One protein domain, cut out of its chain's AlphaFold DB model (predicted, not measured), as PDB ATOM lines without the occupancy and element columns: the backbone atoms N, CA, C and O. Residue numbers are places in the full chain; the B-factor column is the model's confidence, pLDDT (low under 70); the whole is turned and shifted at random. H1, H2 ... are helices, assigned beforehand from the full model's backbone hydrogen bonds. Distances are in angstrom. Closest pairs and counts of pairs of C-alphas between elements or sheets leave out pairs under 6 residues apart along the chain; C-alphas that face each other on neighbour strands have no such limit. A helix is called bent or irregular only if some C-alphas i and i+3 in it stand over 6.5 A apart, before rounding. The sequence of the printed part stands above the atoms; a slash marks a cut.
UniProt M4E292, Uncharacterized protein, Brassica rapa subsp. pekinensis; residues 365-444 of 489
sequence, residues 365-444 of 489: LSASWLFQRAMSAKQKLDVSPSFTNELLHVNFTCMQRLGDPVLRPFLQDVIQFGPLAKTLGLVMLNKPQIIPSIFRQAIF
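Overview. This is residues 365 to 444 of the 489 residues of an uncharacterized protein of Brassica rapa subsp. pekinensis (UniProt M4E292). The longest helix, H2, runs along the long axis and crosses H4, one arm of a V made by H4 and H5; H3 folds back at the end of H2, and H1 meets the far end of H5. The long link before H2 makes one end of the long axis, and H3 lies at the other. The printed part has 80 residues with five named helices, H1 to H5 in order, and no named strand: the class is all helix. It is compact, with a radius of gyration of the C-alphas of 12.5 A and spans of 37 by 26 by 17 A.

Arrangement. H2, residues 387 to 402, and H3, residues 404 to 411, form a helical hairpin at a shallow tilt of 34 degrees, only just short of steep; residues 396 to 400 of H2 touch H3, closest at the C-alphas of Met 399 and Leu 407, 5.2 A apart. H4, residues 417 to 430, touches H2 with residues 422 to 427 alone, at a steep tilt of 67 degrees, only just short of about perpendicular; the closest C-alphas, Cys 398 and Thr 423, are 5.8 A apart. H5, residues 432 to 443, touches H1, residues 365 to 375, with residues 438 to 442 alone; the closest C-alphas, Arg 373 and Ala 442, are 5.1 A apart. H1 and H3 are apart. Every O i to N i+4 pair is within hydrogen-bond range in H1, H2 and H4, against 2 of 4 in H3 and 6 of 8 in H5.

Along the chain. H2 measures 22.4 A from C-alpha 387 at (23.241, -40.509, -44.418) to C-alpha 402; H4 measures 19.9 A, H5 16.7 A, H1 15.3 A and H3 9.9 A. H1 begins at C-alpha 365 (30.239, -22.589, -56.577), and H5 ends at C-alpha 443 (21.759, -35.217, -58.361). H5 is irregular, only just: C-alphas 433 and 436 are 6.7 A apart.

Size, cuts and confidence. The C-alphas farthest apart, those of Lys 380 and Pro 405, are 37.0 A apart. The printed part has no cut; H1 to H2 is a long link of 11 residues. The pLDDT is under 70 in 18 residues, among them 379 to 382 and 411 to 415.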
ATOM      1  N   LEU A 365      31.650 -22.781 -56.940       65.06
ATOM      2  CA  LEU A 365      30.239 -22.589 -56.577       65.06
ATOM      3  C   LEU A 365      29.374 -23.833 -56.847       65.06
ATOM      4  O   LEU A 365      28.559 -24.213 -56.007       65.06
ATOM      5  N   SER A 366      29.590 -24.511 -57.976       66.00
ATOM      6  CA  SER A 366      28.905 -25.762 -58.334       66.00
ATOM      7  C   SER A 366      29.207 -26.913 -57.362       66.00
ATOM      8  O   SER A 366      28.299 -27.658 -56.992       66.00
ATOM      9  N   ALA A 367      30.452 -27.027 -56.887       66.75
ATOM     10  CA  ALA A 367      30.845 -27.998 -55.869       66.75
ATOM     11  C   ALA A 367      30.244 -27.649 -54.498       66.75
ATOM     12  O   ALA A 367      29.691 -28.527 -53.837       66.75
ATOM     13  N   SER A 368      30.259 -26.374 -54.096       68.44
ATOM     14  CA  SER A 368      29.604 -25.921 -52.862       68.44
ATOM     15  C   SER A 368      28.094 -26.203 -52.888       68.44
ATOM     16  O   SER A 368      27.542 -26.671 -51.895       68.44
ATOM     17  N   TRP A 369      27.418 -26.015 -54.027       73.00
ATOM     18  CA  TRP A 369      26.011 -26.408 -54.194       73.00
ATOM     19  C   TRP A 369      25.783 -27.921 -54.115       73.00
ATOM     20  O   TRP A 369      24.752 -28.351 -53.594       73.00
ATOM     21  N   LEU A 370      26.727 -28.743 -54.582       72.69
ATOM     22  CA  LEU A 370      26.659 -30.198 -54.426       72.69
ATOM     23  C   LEU A 370      26.731 -30.599 -52.941       72.69
ATOM     24  O   LEU A 370      25.916 -31.404 -52.491       72.69
ATOM     25  N   PHE A 371      27.647 -29.995 -52.176       73.81
ATOM     26  CA  PHE A 371      27.760 -30.203 -50.728       73.81
ATOM     27  C   PHE A 371      26.508 -29.725 -49.976       73.81
ATOM     28  O   PHE A 371      25.940 -30.493 -49.202       73.81
ATOM     29  N   GLN A 372      26.017 -28.509 -50.247       73.81
ATOM     30  CA  GLN A 372      24.795 -27.960 -49.639       73.81
ATOM     31  C   GLN A 372      23.582 -28.881 -49.856       73.81
ATOM     32  O   GLN A 372      22.838 -29.170 -48.916       73.81
ATOM     33  N   ARG A 373      23.413 -29.417 -51.073       75.06
ATOM     34  CA  ARG A 373      22.323 -30.350 -51.410       75.06
ATOM     35  C   ARG A 373      22.494 -31.736 -50.795       75.06
ATOM     36  O   ARG A 373      21.497 -32.407 -50.558       75.06
ATOM     37  N   ALA A 374      23.728 -32.170 -50.544       72.50
ATOM     38  CA  ALA A 374      24.010 -33.421 -49.843       72.50
ATOM     39  C   ALA A 374      23.810 -33.308 -48.319       72.50
ATOM     40  O   ALA A 374      23.506 -34.314 -47.685       72.50
ATOM     41  N   MET A 375      23.949 -32.103 -47.751       74.31
ATOM     42  CA  MET A 375      23.712 -31.813 -46.328       74.31
ATOM     43  C   MET A 375      22.262 -31.434 -45.999       74.31
ATOM     44  O   MET A 375      21.817 -31.620 -44.869       74.31
ATOM     45  N   SER A 376      21.510 -30.930 -46.979       78.06
ATOM     46  CA  SER A 376      20.069 -30.683 -46.850       78.06
ATOM     47  C   SER A 376      19.301 -31.998 -46.708       78.06
ATOM     48  O   SER A 376      19.546 -32.947 -47.455       78.06
ATOM     49  N   ALA A 377      18.319 -32.049 -45.806       74.88
ATOM     50  CA  ALA A 377      17.353 -33.145 -45.767       74.88
ATOM     51  C   ALA A 377      16.340 -33.042 -46.924       74.88
ATOM     52  O   ALA A 377      16.136 -31.976 -47.506       74.88
ATOM     53  N   LYS A 378      15.683 -34.160 -47.257       70.38
ATOM     54  CA  LYS A 378      14.590 -34.212 -48.240       70.38
ATOM     55  C   LYS A 378      13.322 -34.763 -47.609       70.38
ATOM     56  O   LYS A 378      13.375 -35.703 -46.827       70.38
ATOM     57  N   GLN A 379      12.179 -34.263 -48.074       59.41
ATOM     58  CA  GLN A 379      10.857 -34.765 -47.683       59.41
ATOM     59  C   GLN A 379      10.549 -36.179 -48.221       59.41
ATOM     60  O   GLN A 379       9.619 -36.825 -47.748       59.41
ATOM     61  N   LYS A 380      11.308 -36.673 -49.215       60.50
ATOM     62  CA  LYS A 380      11.237 -38.060 -49.704       60.50
ATOM     63  C   LYS A 380      12.451 -38.850 -49.222       60.50
ATOM     64  O   LYS A 380      13.582 -38.539 -49.596       60.50
ATOM     65  N   LEU A 381      12.194 -39.870 -48.409       58.34
ATOM     66  CA  LEU A 381      13.191 -40.679 -47.703       58.34
ATOM     67  C   LEU A 381      13.739 -41.836 -48.569       58.34
ATOM     68  O   LEU A 381      13.774 -42.985 -48.140       58.34
ATOM     69  N   ASP A 382      14.210 -41.535 -49.784       66.62
ATOM     70  CA  ASP A 382      14.860 -42.517 -50.684       66.62
ATOM     71  C   ASP A 382      16.306 -42.881 -50.247       66.62
ATOM     72  O   ASP A 382      17.052 -43.556 -50.972       66.62
ATOM     73  N   VAL A 383      16.724 -42.379 -49.079       71.88
ATOM     74  CA  VAL A 383      18.068 -42.408 -48.485       71.88
ATOM     75  C   VAL A 383      17.923 -42.495 -46.951       71.88
ATOM     76  O   VAL A 383      16.955 -41.979 -46.397       71.88
ATOM     77  N   SER A 384      18.867 -43.148 -46.256       78.94
ATOM     78  CA  SER A 384      18.833 -43.307 -44.788       78.94
ATOM     79  C   SER A 384      18.802 -41.959 -44.043       78.94
ATOM     80  O   SER A 384      19.603 -41.086 -44.384       78.94
ATOM     81  N   PRO A 385      18.020 -41.806 -42.953       79.62
ATOM     82  CA  PRO A 385      18.100 -40.646 -42.059       79.62
ATOM     83  C   PRO A 385      19.496 -40.386 -41.467       79.62
ATOM     84  O   PRO A 385      19.786 -39.265 -41.066       79.62
ATOM     85  N   SER A 386      20.373 -41.395 -41.413       80.19
ATOM     86  CA  SER A 386      21.760 -41.264 -40.935       80.19
ATOM     87  C   SER A 386      22.761 -40.795 -42.004       80.19
ATOM     88  O   SER A 386      23.932 -40.586 -41.688       80.19
ATOM     89  N   PHE A 387      22.340 -40.677 -43.270       80.94
ATOM     90  CA  PHE A 387      23.241 -40.509 -44.418       80.94
ATOM     91  C   PHE A 387      24.120 -39.259 -44.337       80.94
ATOM     92  O   PHE A 387      25.297 -39.332 -44.674       80.94
ATOM     93  N   THR A 388      23.585 -38.123 -43.889       76.44
ATOM     94  CA  THR A 388      24.349 -36.868 -43.855       76.44
ATOM     95  C   THR A 388      25.522 -36.950 -42.880       76.44
ATOM     96  O   THR A 388      26.647 -36.598 -43.225       76.44
ATOM     97  N   ASN A 389      25.275 -37.511 -41.696       78.75
ATOM     98  CA  ASN A 389      26.292 -37.764 -40.675       78.75
ATOM     99  C   ASN A 389      27.334 -38.770 -41.182       78.75
ATOM    100  O   ASN A 389      28.537 -38.563 -41.033       78.75
ATOM    101  N   GLU A 390      26.870 -39.832 -41.844       77.56
ATOM    102  CA  GLU A 390      27.720 -40.852 -42.452       77.56
ATOM    103  C   GLU A 390      28.618 -40.284 -43.568       77.56
ATOM    104  O   GLU A 390      29.787 -40.656 -43.666       77.56
ATOM    105  N   LEU A 391      28.094 -39.365 -44.383       78.62
ATOM    106  CA  LEU A 391      28.819 -38.686 -45.455       78.62
ATOM    107  C   LEU A 391      29.871 -37.722 -44.906       78.62
ATOM    108  O   LEU A 391      31.010 -37.738 -45.373       78.62
ATOM    109  N   LEU A 392      29.504 -36.897 -43.924       75.88
ATOM    110  CA  LEU A 392      30.417 -35.928 -43.320       75.88
ATOM    111  C   LEU A 392      31.566 -36.627 -42.598       75.88
ATOM    112  O   LEU A 392      32.720 -36.350 -42.920       75.88
ATOM    113  N   HIS A 393      31.267 -37.589 -41.722       76.50
ATOM    114  CA  HIS A 393      32.283 -38.373 -41.018       76.50
ATOM    115  C   HIS A 393      33.282 -39.009 -41.999       76.50
ATOM    116  O   HIS A 393      34.488 -38.834 -41.866       76.50
ATOM    117  N   VAL A 394      32.793 -39.669 -43.055       76.62
ATOM    118  CA  VAL A 394      33.656 -40.353 -44.034       76.62
ATOM    119  C   VAL A 394      34.470 -39.365 -44.878       76.62
ATOM    120  O   VAL A 394      35.649 -39.625 -45.131       76.62
ATOM    121  N   ASN A 395      33.898 -38.221 -45.270       77.12
ATOM    122  CA  ASN A 395      34.634 -37.153 -45.952       77.12
ATOM    123  C   ASN A 395      35.752 -36.590 -45.062       77.12
ATOM    124  O   ASN A 395      36.902 -36.533 -45.500       77.12
ATOM    125  N   PHE A 396      35.447 -36.211 -43.816       74.44
ATOM    126  CA  PHE A 396      36.428 -35.632 -42.896       74.44
ATOM    127  C   PHE A 396      37.520 -36.632 -42.494       74.44
ATOM    128  O   PHE A 396      38.693 -36.277 -42.569       74.44
ATOM    129  N   THR A 397      37.194 -37.899 -42.208       73.56
ATOM    130  CA  THR A 397      38.204 -38.954 -41.989       73.56
ATOM    131  C   THR A 397      39.124 -39.126 -43.203       73.56
ATOM    132  O   THR A 397      40.336 -39.300 -43.051       73.56
ATOM    133  N   CYS A 398      38.591 -39.037 -44.429       78.25
ATOM    134  CA  CYS A 398      39.417 -39.076 -45.638       78.25
ATOM    135  C   CYS A 398      40.308 -37.829 -45.774       78.25
ATOM    136  O   CYS A 398      41.476 -37.970 -46.129       78.25
ATOM    137  N   MET A 399      39.810 -36.631 -45.454       76.31
ATOM    138  CA  MET A 399      40.607 -35.395 -45.483       76.31
ATOM    139  C   MET A 399      41.702 -35.376 -44.411       76.31
ATOM    140  O   MET A 399      42.838 -35.039 -44.727       76.31
ATOM    141  N   GLN A 400      41.409 -35.820 -43.187       72.94
ATOM    142  CA  GLN A 400      42.389 -35.957 -42.104       72.94
ATOM    143  C   GLN A 400      43.504 -36.945 -42.487       72.94
ATOM    144  O   GLN A 400      44.683 -36.636 -42.339       72.94
ATOM    145  N   ARG A 401      43.157 -38.090 -43.097       82.56
ATOM    146  CA  ARG A 401      44.129 -39.064 -43.634       82.56
ATOM    147  C   ARG A 401      44.958 -38.530 -44.817       82.56
ATOM    148  O   ARG A 401      46.018 -39.080 -45.107       82.56
ATOM    149  N   LEU A 402      44.493 -37.484 -45.499       85.00
ATOM    150  CA  LEU A 402      45.227 -36.770 -46.555       85.00
ATOM    151  C   LEU A 402      46.030 -35.561 -46.028       85.00
ATOM    152  O   LEU A 402      46.840 -35.008 -46.775       85.00
ATOM    153  N   GLY A 403      45.837 -35.191 -44.758       80.88
ATOM    154  CA  GLY A 403      46.568 -34.151 -44.038       80.88
ATOM    155  C   GLY A 403      46.196 -32.710 -44.400       80.88
ATOM    156  O   GLY A 403      45.378 -32.427 -45.280       80.88
ATOM    157  N   ASP A 404      46.858 -31.776 -43.719       75.69
ATOM    158  CA  ASP A 404      46.673 -30.324 -43.808       75.69
ATOM    159  C   ASP A 404      46.562 -29.741 -45.231       75.69
ATOM    160  O   ASP A 404      45.690 -28.891 -45.427       75.69
ATOM    161  N   PRO A 405      47.333 -30.185 -46.253       81.62
ATOM    162  CA  PRO A 405      47.196 -29.683 -47.627       81.62
ATOM    163  C   PRO A 405      45.844 -29.993 -48.291       81.62
ATOM    164  O   PRO A 405      45.559 -29.466 -49.367       81.62
ATOM    165  N   VAL A 406      45.029 -30.862 -47.687       76.25
ATOM    166  CA  VAL A 406      43.653 -31.163 -48.099       76.25
ATOM    167  C   VAL A 406      42.645 -30.636 -47.079       76.25
ATOM    168  O   VAL A 406      41.659 -30.015 -47.477       76.25
ATOM    169  N   LEU A 407      42.900 -30.833 -45.782       69.75
ATOM    170  CA  LEU A 407      41.964 -30.463 -44.719       69.75
ATOM    171  C   LEU A 407      41.875 -28.941 -44.489       69.75
ATOM    172  O   LEU A 407      40.764 -28.411 -44.442       69.75
ATOM    173  N   ARG A 408      43.005 -28.211 -44.411       67.62
ATOM    174  CA  ARG A 408      42.981 -26.760 -44.121       67.62
ATOM    175  C   ARG A 408      42.250 -25.938 -45.193       67.62
ATOM    176  O   ARG A 408      41.415 -25.126 -44.805       67.62
ATOM    177  N   PRO A 409      42.473 -26.133 -46.515       70.75
ATOM    178  CA  PRO A 409      41.745 -25.375 -47.534       70.75
ATOM    179  C   PRO A 409      40.231 -25.607 -47.485       70.75
ATOM    180  O   PRO A 409      39.468 -24.658 -47.653       70.75
ATOM    181  N   PHE A 410      39.786 -26.838 -47.206       70.88
ATOM    182  CA  PHE A 410      38.359 -27.157 -47.097       70.88
ATOM    183  C   PHE A 410      37.708 -26.463 -45.891       70.88
ATOM    184  O   PHE A 410      36.691 -25.792 -46.057       70.88
ATOM    185  N   LEU A 411      38.340 -26.532 -44.713       66.88
ATOM    186  CA  LEU A 411      37.907 -25.816 -43.500       66.88
ATOM    187  C   LEU A 411      38.000 -24.282 -43.619       66.88
ATOM    188  O   LEU A 411      37.500 -23.564 -42.761       66.88
ATOM    189  N   GLN A 412      38.619 -23.770 -44.684       63.81
ATOM    190  CA  GLN A 412      38.702 -22.347 -45.020       63.81
ATOM    191  C   GLN A 412      37.774 -21.955 -46.193       63.81
ATOM    192  O   GLN A 412      37.900 -20.851 -46.725       63.81
ATOM    193  N   ASP A 413      36.844 -22.837 -46.603       66.19
ATOM    194  CA  ASP A 413      35.902 -22.657 -47.734       66.19
ATOM    195  C   ASP A 413      36.607 -22.454 -49.101       66.19
ATOM    196  O   ASP A 413      36.020 -22.012 -50.091       66.19
ATOM    197  N   VAL A 414      37.886 -22.843 -49.185       69.94
ATOM    198  CA  VAL A 414      38.715 -22.841 -50.399       69.94
ATOM    199  C   VAL A 414      38.721 -24.249 -51.001       69.94
ATOM    200  O   VAL A 414      39.692 -25.003 -50.902       69.94
ATOM    201  N   ILE A 415      37.615 -24.623 -51.647       68.62
ATOM    202  CA  ILE A 415      37.492 -25.920 -52.330       68.62
ATOM    203  C   ILE A 415      38.402 -25.932 -53.570       68.62
ATOM    204  O   ILE A 415      38.092 -25.335 -54.600       68.62
ATOM    205  N   GLN A 416      39.524 -26.643 -53.477       74.19
ATOM    206  CA  GLN A 416      40.483 -26.824 -54.568       74.19
ATOM    207  C   GLN A 416      40.277 -28.173 -55.272       74.19
ATOM    208  O   GLN A 416      40.076 -29.195 -54.615       74.19
ATOM    209  N   PHE A 417      40.410 -28.204 -56.604       76.25
ATOM    210  CA  PHE A 417      40.192 -29.411 -57.416       76.25
ATOM    211  C   PHE A 417      41.063 -30.609 -56.993       76.25
ATOM    212  O   PHE A 417      40.547 -31.711 -56.827       76.25
ATOM    213  N   GLY A 418      42.369 -30.403 -56.781       81.06
ATOM    214  CA  GLY A 418      43.303 -31.474 -56.400       81.06
ATOM    215  C   GLY A 418      42.950 -32.139 -55.058       81.06
ATOM    216  O   GLY A 418      42.754 -33.355 -55.026       81.06
ATOM    217  N   PRO A 419      42.835 -31.369 -53.959       81.31
ATOM    218  CA  PRO A 419      42.269 -31.824 -52.692       81.31
ATOM    219  C   PRO A 419      40.914 -32.531 -52.824       81.31
ATOM    220  O   PRO A 419      40.786 -33.663 -52.364       81.31
ATOM    221  N   LEU A 420      39.938 -31.929 -53.517       77.00
ATOM    222  CA  LEU A 420      38.603 -32.510 -53.696       77.00
ATOM    223  C   LEU A 420      38.653 -33.878 -54.398       77.00
ATOM    224  O   LEU A 420      38.031 -34.832 -53.933       77.00
ATOM    225  N   ALA A 421      39.427 -33.998 -55.481       80.12
ATOM    226  CA  ALA A 421      39.588 -35.246 -56.222       80.12
ATOM    227  C   ALA A 421      40.258 -36.346 -55.376       80.12
ATOM    228  O   ALA A 421      39.829 -37.500 -55.424       80.12
ATOM    229  N   LYS A 422      41.264 -35.996 -54.558       83.94
ATOM    230  CA  LYS A 422      41.896 -36.931 -53.610       83.94
ATOM    231  C   LYS A 422      40.902 -37.425 -52.558       83.94
ATOM    232  O   LYS A 422      40.828 -38.631 -52.327       83.94
ATOM    233  N   THR A 423      40.123 -36.521 -51.958       81.06
ATOM    234  CA  THR A 423      39.096 -36.876 -50.965       81.06
ATOM    235  C   THR A 423      38.051 -37.803 -51.572       81.06
ATOM    236  O   THR A 423      37.838 -38.891 -51.048       81.06
ATOM    237  N   LEU A 424      37.454 -37.434 -52.711       80.88
ATOM    238  CA  LEU A 424      36.423 -38.245 -53.367       80.88
ATOM    239  C   LEU A 424      36.950 -39.627 -53.787       80.88
ATOM    240  O   LEU A 424      36.275 -40.626 -53.547       80.88
ATOM    241  N   GLY A 425      38.169 -39.713 -54.329       83.31
ATOM    242  CA  GLY A 425      38.799 -40.998 -54.650       83.31
ATOM    243  C   GLY A 425      39.006 -41.884 -53.415       83.31
ATOM    244  O   GLY A 425      38.721 -43.080 -53.452       83.31
ATOM    245  N   LEU A 426      39.432 -41.301 -52.292       84.81
ATOM    246  CA  LEU A 426      39.622 -42.029 -51.033       84.81
ATOM    247  C   LEU A 426      38.285 -42.457 -50.392       84.81
ATOM    248  O   LEU A 426      38.196 -43.560 -49.852       84.81
ATOM    249  N   VAL A 427      37.227 -41.651 -50.525       81.94
ATOM    250  CA  VAL A 427      35.847 -42.004 -50.131       81.94
ATOM    251  C   VAL A 427      35.315 -43.165 -50.978       81.94
ATOM    252  O   VAL A 427      34.763 -44.117 -50.427       81.94
ATOM    253  N   MET A 428      35.530 -43.141 -52.298       83.12
ATOM    254  CA  MET A 428      35.143 -44.233 -53.203       83.12
ATOM    255  C   MET A 428      35.853 -45.554 -52.879       83.12
ATOM    256  O   MET A 428      35.244 -46.610 -53.027       83.12
ATOM    257  N   LEU A 429      37.107 -45.508 -52.414       84.75
ATOM    258  CA  LEU A 429      37.861 -46.697 -51.999       84.75
ATOM    259  C   LEU A 429      37.424 -47.226 -50.625       84.75
ATOM    260  O   LEU A 429      37.213 -48.426 -50.474       84.75
ATOM    261  N   ASN A 430      37.273 -46.352 -49.623       79.94
ATOM    262  CA  ASN A 430      36.943 -46.774 -48.257       79.94
ATOM    263  C   ASN A 430      35.451 -47.115 -48.076       79.94
ATOM    264  O   ASN A 430      35.112 -47.915 -47.204       79.94
ATOM    265  N   LYS A 431      34.543 -46.493 -48.846       83.69
ATOM    266  CA  LYS A 431      33.089 -46.642 -48.656       83.69
ATOM    267  C   LYS A 431      32.267 -46.465 -49.949       83.69
ATOM    268  O   LYS A 431      31.366 -45.627 -49.990       83.69
ATOM    269  N   PRO A 432      32.481 -47.291 -50.993       84.00
ATOM    270  CA  PRO A 432      31.779 -47.164 -52.282       84.00
ATOM    271  C   PRO A 432      30.244 -47.198 -52.166       84.00
ATOM    272  O   PRO A 432      29.545 -46.587 -52.972       84.00
ATOM    273  N   GLN A 433      29.714 -47.845 -51.121       83.00
ATOM    274  CA  GLN A 433      28.276 -47.974 -50.854       83.00
ATOM    275  C   GLN A 433      27.558 -46.625 -50.643       83.00
ATOM    276  O   GLN A 433      26.343 -46.547 -50.812       83.00
ATOM    277  N   ILE A 434      28.288 -45.558 -50.289       79.81
ATOM    278  CA  ILE A 434      27.706 -44.227 -50.063       79.81
ATOM    279  C   ILE A 434      27.423 -43.475 -51.375       79.81
ATOM    280  O   ILE A 434      26.557 -42.600 -51.419       79.81
ATOM    281  N   ILE A 435      28.115 -43.832 -52.462       79.00
ATOM    282  CA  ILE A 435      28.072 -43.101 -53.735       79.00
ATOM    283  C   ILE A 435      26.657 -43.095 -54.356       79.00
ATOM    284  O   ILE A 435      26.179 -42.007 -54.687       79.00
ATOM    285  N   PRO A 436      25.907 -44.218 -54.446       79.56
ATOM    286  CA  PRO A 436      24.522 -44.200 -54.935       79.56
ATOM    287  C   PRO A 436      23.579 -43.307 -54.112       79.56
ATOM    288  O   PRO A 436      22.618 -42.762 -54.659       79.56
ATOM    289  N   SER A 437      23.852 -43.137 -52.815       78.06
ATOM    290  CA  SER A 437      23.086 -42.253 -51.929       78.06
ATOM    291  C   SER A 437      23.427 -40.779 -52.169       78.06
ATOM    292  O   SER A 437      22.509 -39.966 -52.253       78.06
ATOM    293  N   ILE A 438      24.700 -40.432 -52.417       75.06
ATOM    294  CA  ILE A 438      25.093 -39.086 -52.887       75.06
ATOM    295  C   ILE A 438      24.387 -38.753 -54.208       75.06
ATOM    296  O   ILE A 438      23.815 -37.672 -54.343       75.06
ATOM    297  N   PHE A 439      24.358 -39.684 -55.167       75.50
ATOM    298  CA  PHE A 439      23.663 -39.479 -56.442       75.50
ATOM    299  C   PHE A 439      22.149 -39.270 -56.259       75.50
ATOM    300  O   PHE A 439      21.589 -38.360 -56.873       75.50
ATOM    301  N   ARG A 440      21.477 -40.037 -55.387       75.44
ATOM    302  CA  ARG A 440      20.056 -39.812 -55.046       75.44
ATOM    303  C   ARG A 440      19.820 -38.479 -54.335       75.44
ATOM    304  O   ARG A 440      18.860 -37.775 -54.660       75.44
ATOM    305  N   GLN A 441      20.683 -38.103 -53.393       72.94
ATOM    306  CA  GLN A 441      20.508 -36.886 -52.605       72.94
ATOM    307  C   GLN A 441      20.821 -35.629 -53.425       72.94
ATOM    308  O   GLN A 441      19.944 -34.787 -53.622       72.94
ATOM    309  N   ALA A 442      22.015 -35.523 -54.000       65.69
ATOM    310  CA  ALA A 442      22.447 -34.300 -54.667       65.69
ATOM    311  C   ALA A 442      21.932 -34.163 -56.117       65.69
ATOM    312  O   ALA A 442      21.564 -33.057 -56.528       65.69
ATOM    313  N   ILE A 443      21.871 -35.260 -56.887       62.19
ATOM    314  CA  ILE A 443      21.759 -35.217 -58.361       62.19
ATOM    315  C   ILE A 443      20.362 -35.606 -58.871       62.19
ATOM    316  O   ILE A 443      19.682 -34.774 -59.469       62.19
ATOM    317  N   PHE A 444      19.885 -36.828 -58.611       50.25
ATOM    318  CA  PHE A 444      18.662 -37.369 -59.236       50.25
ATOM    319  C   PHE A 444      17.336 -36.829 -58.671       50.25
ATOM    320  O   PHE A 444      16.267 -37.207 -59.135       50.25
TER     321      PHE A 444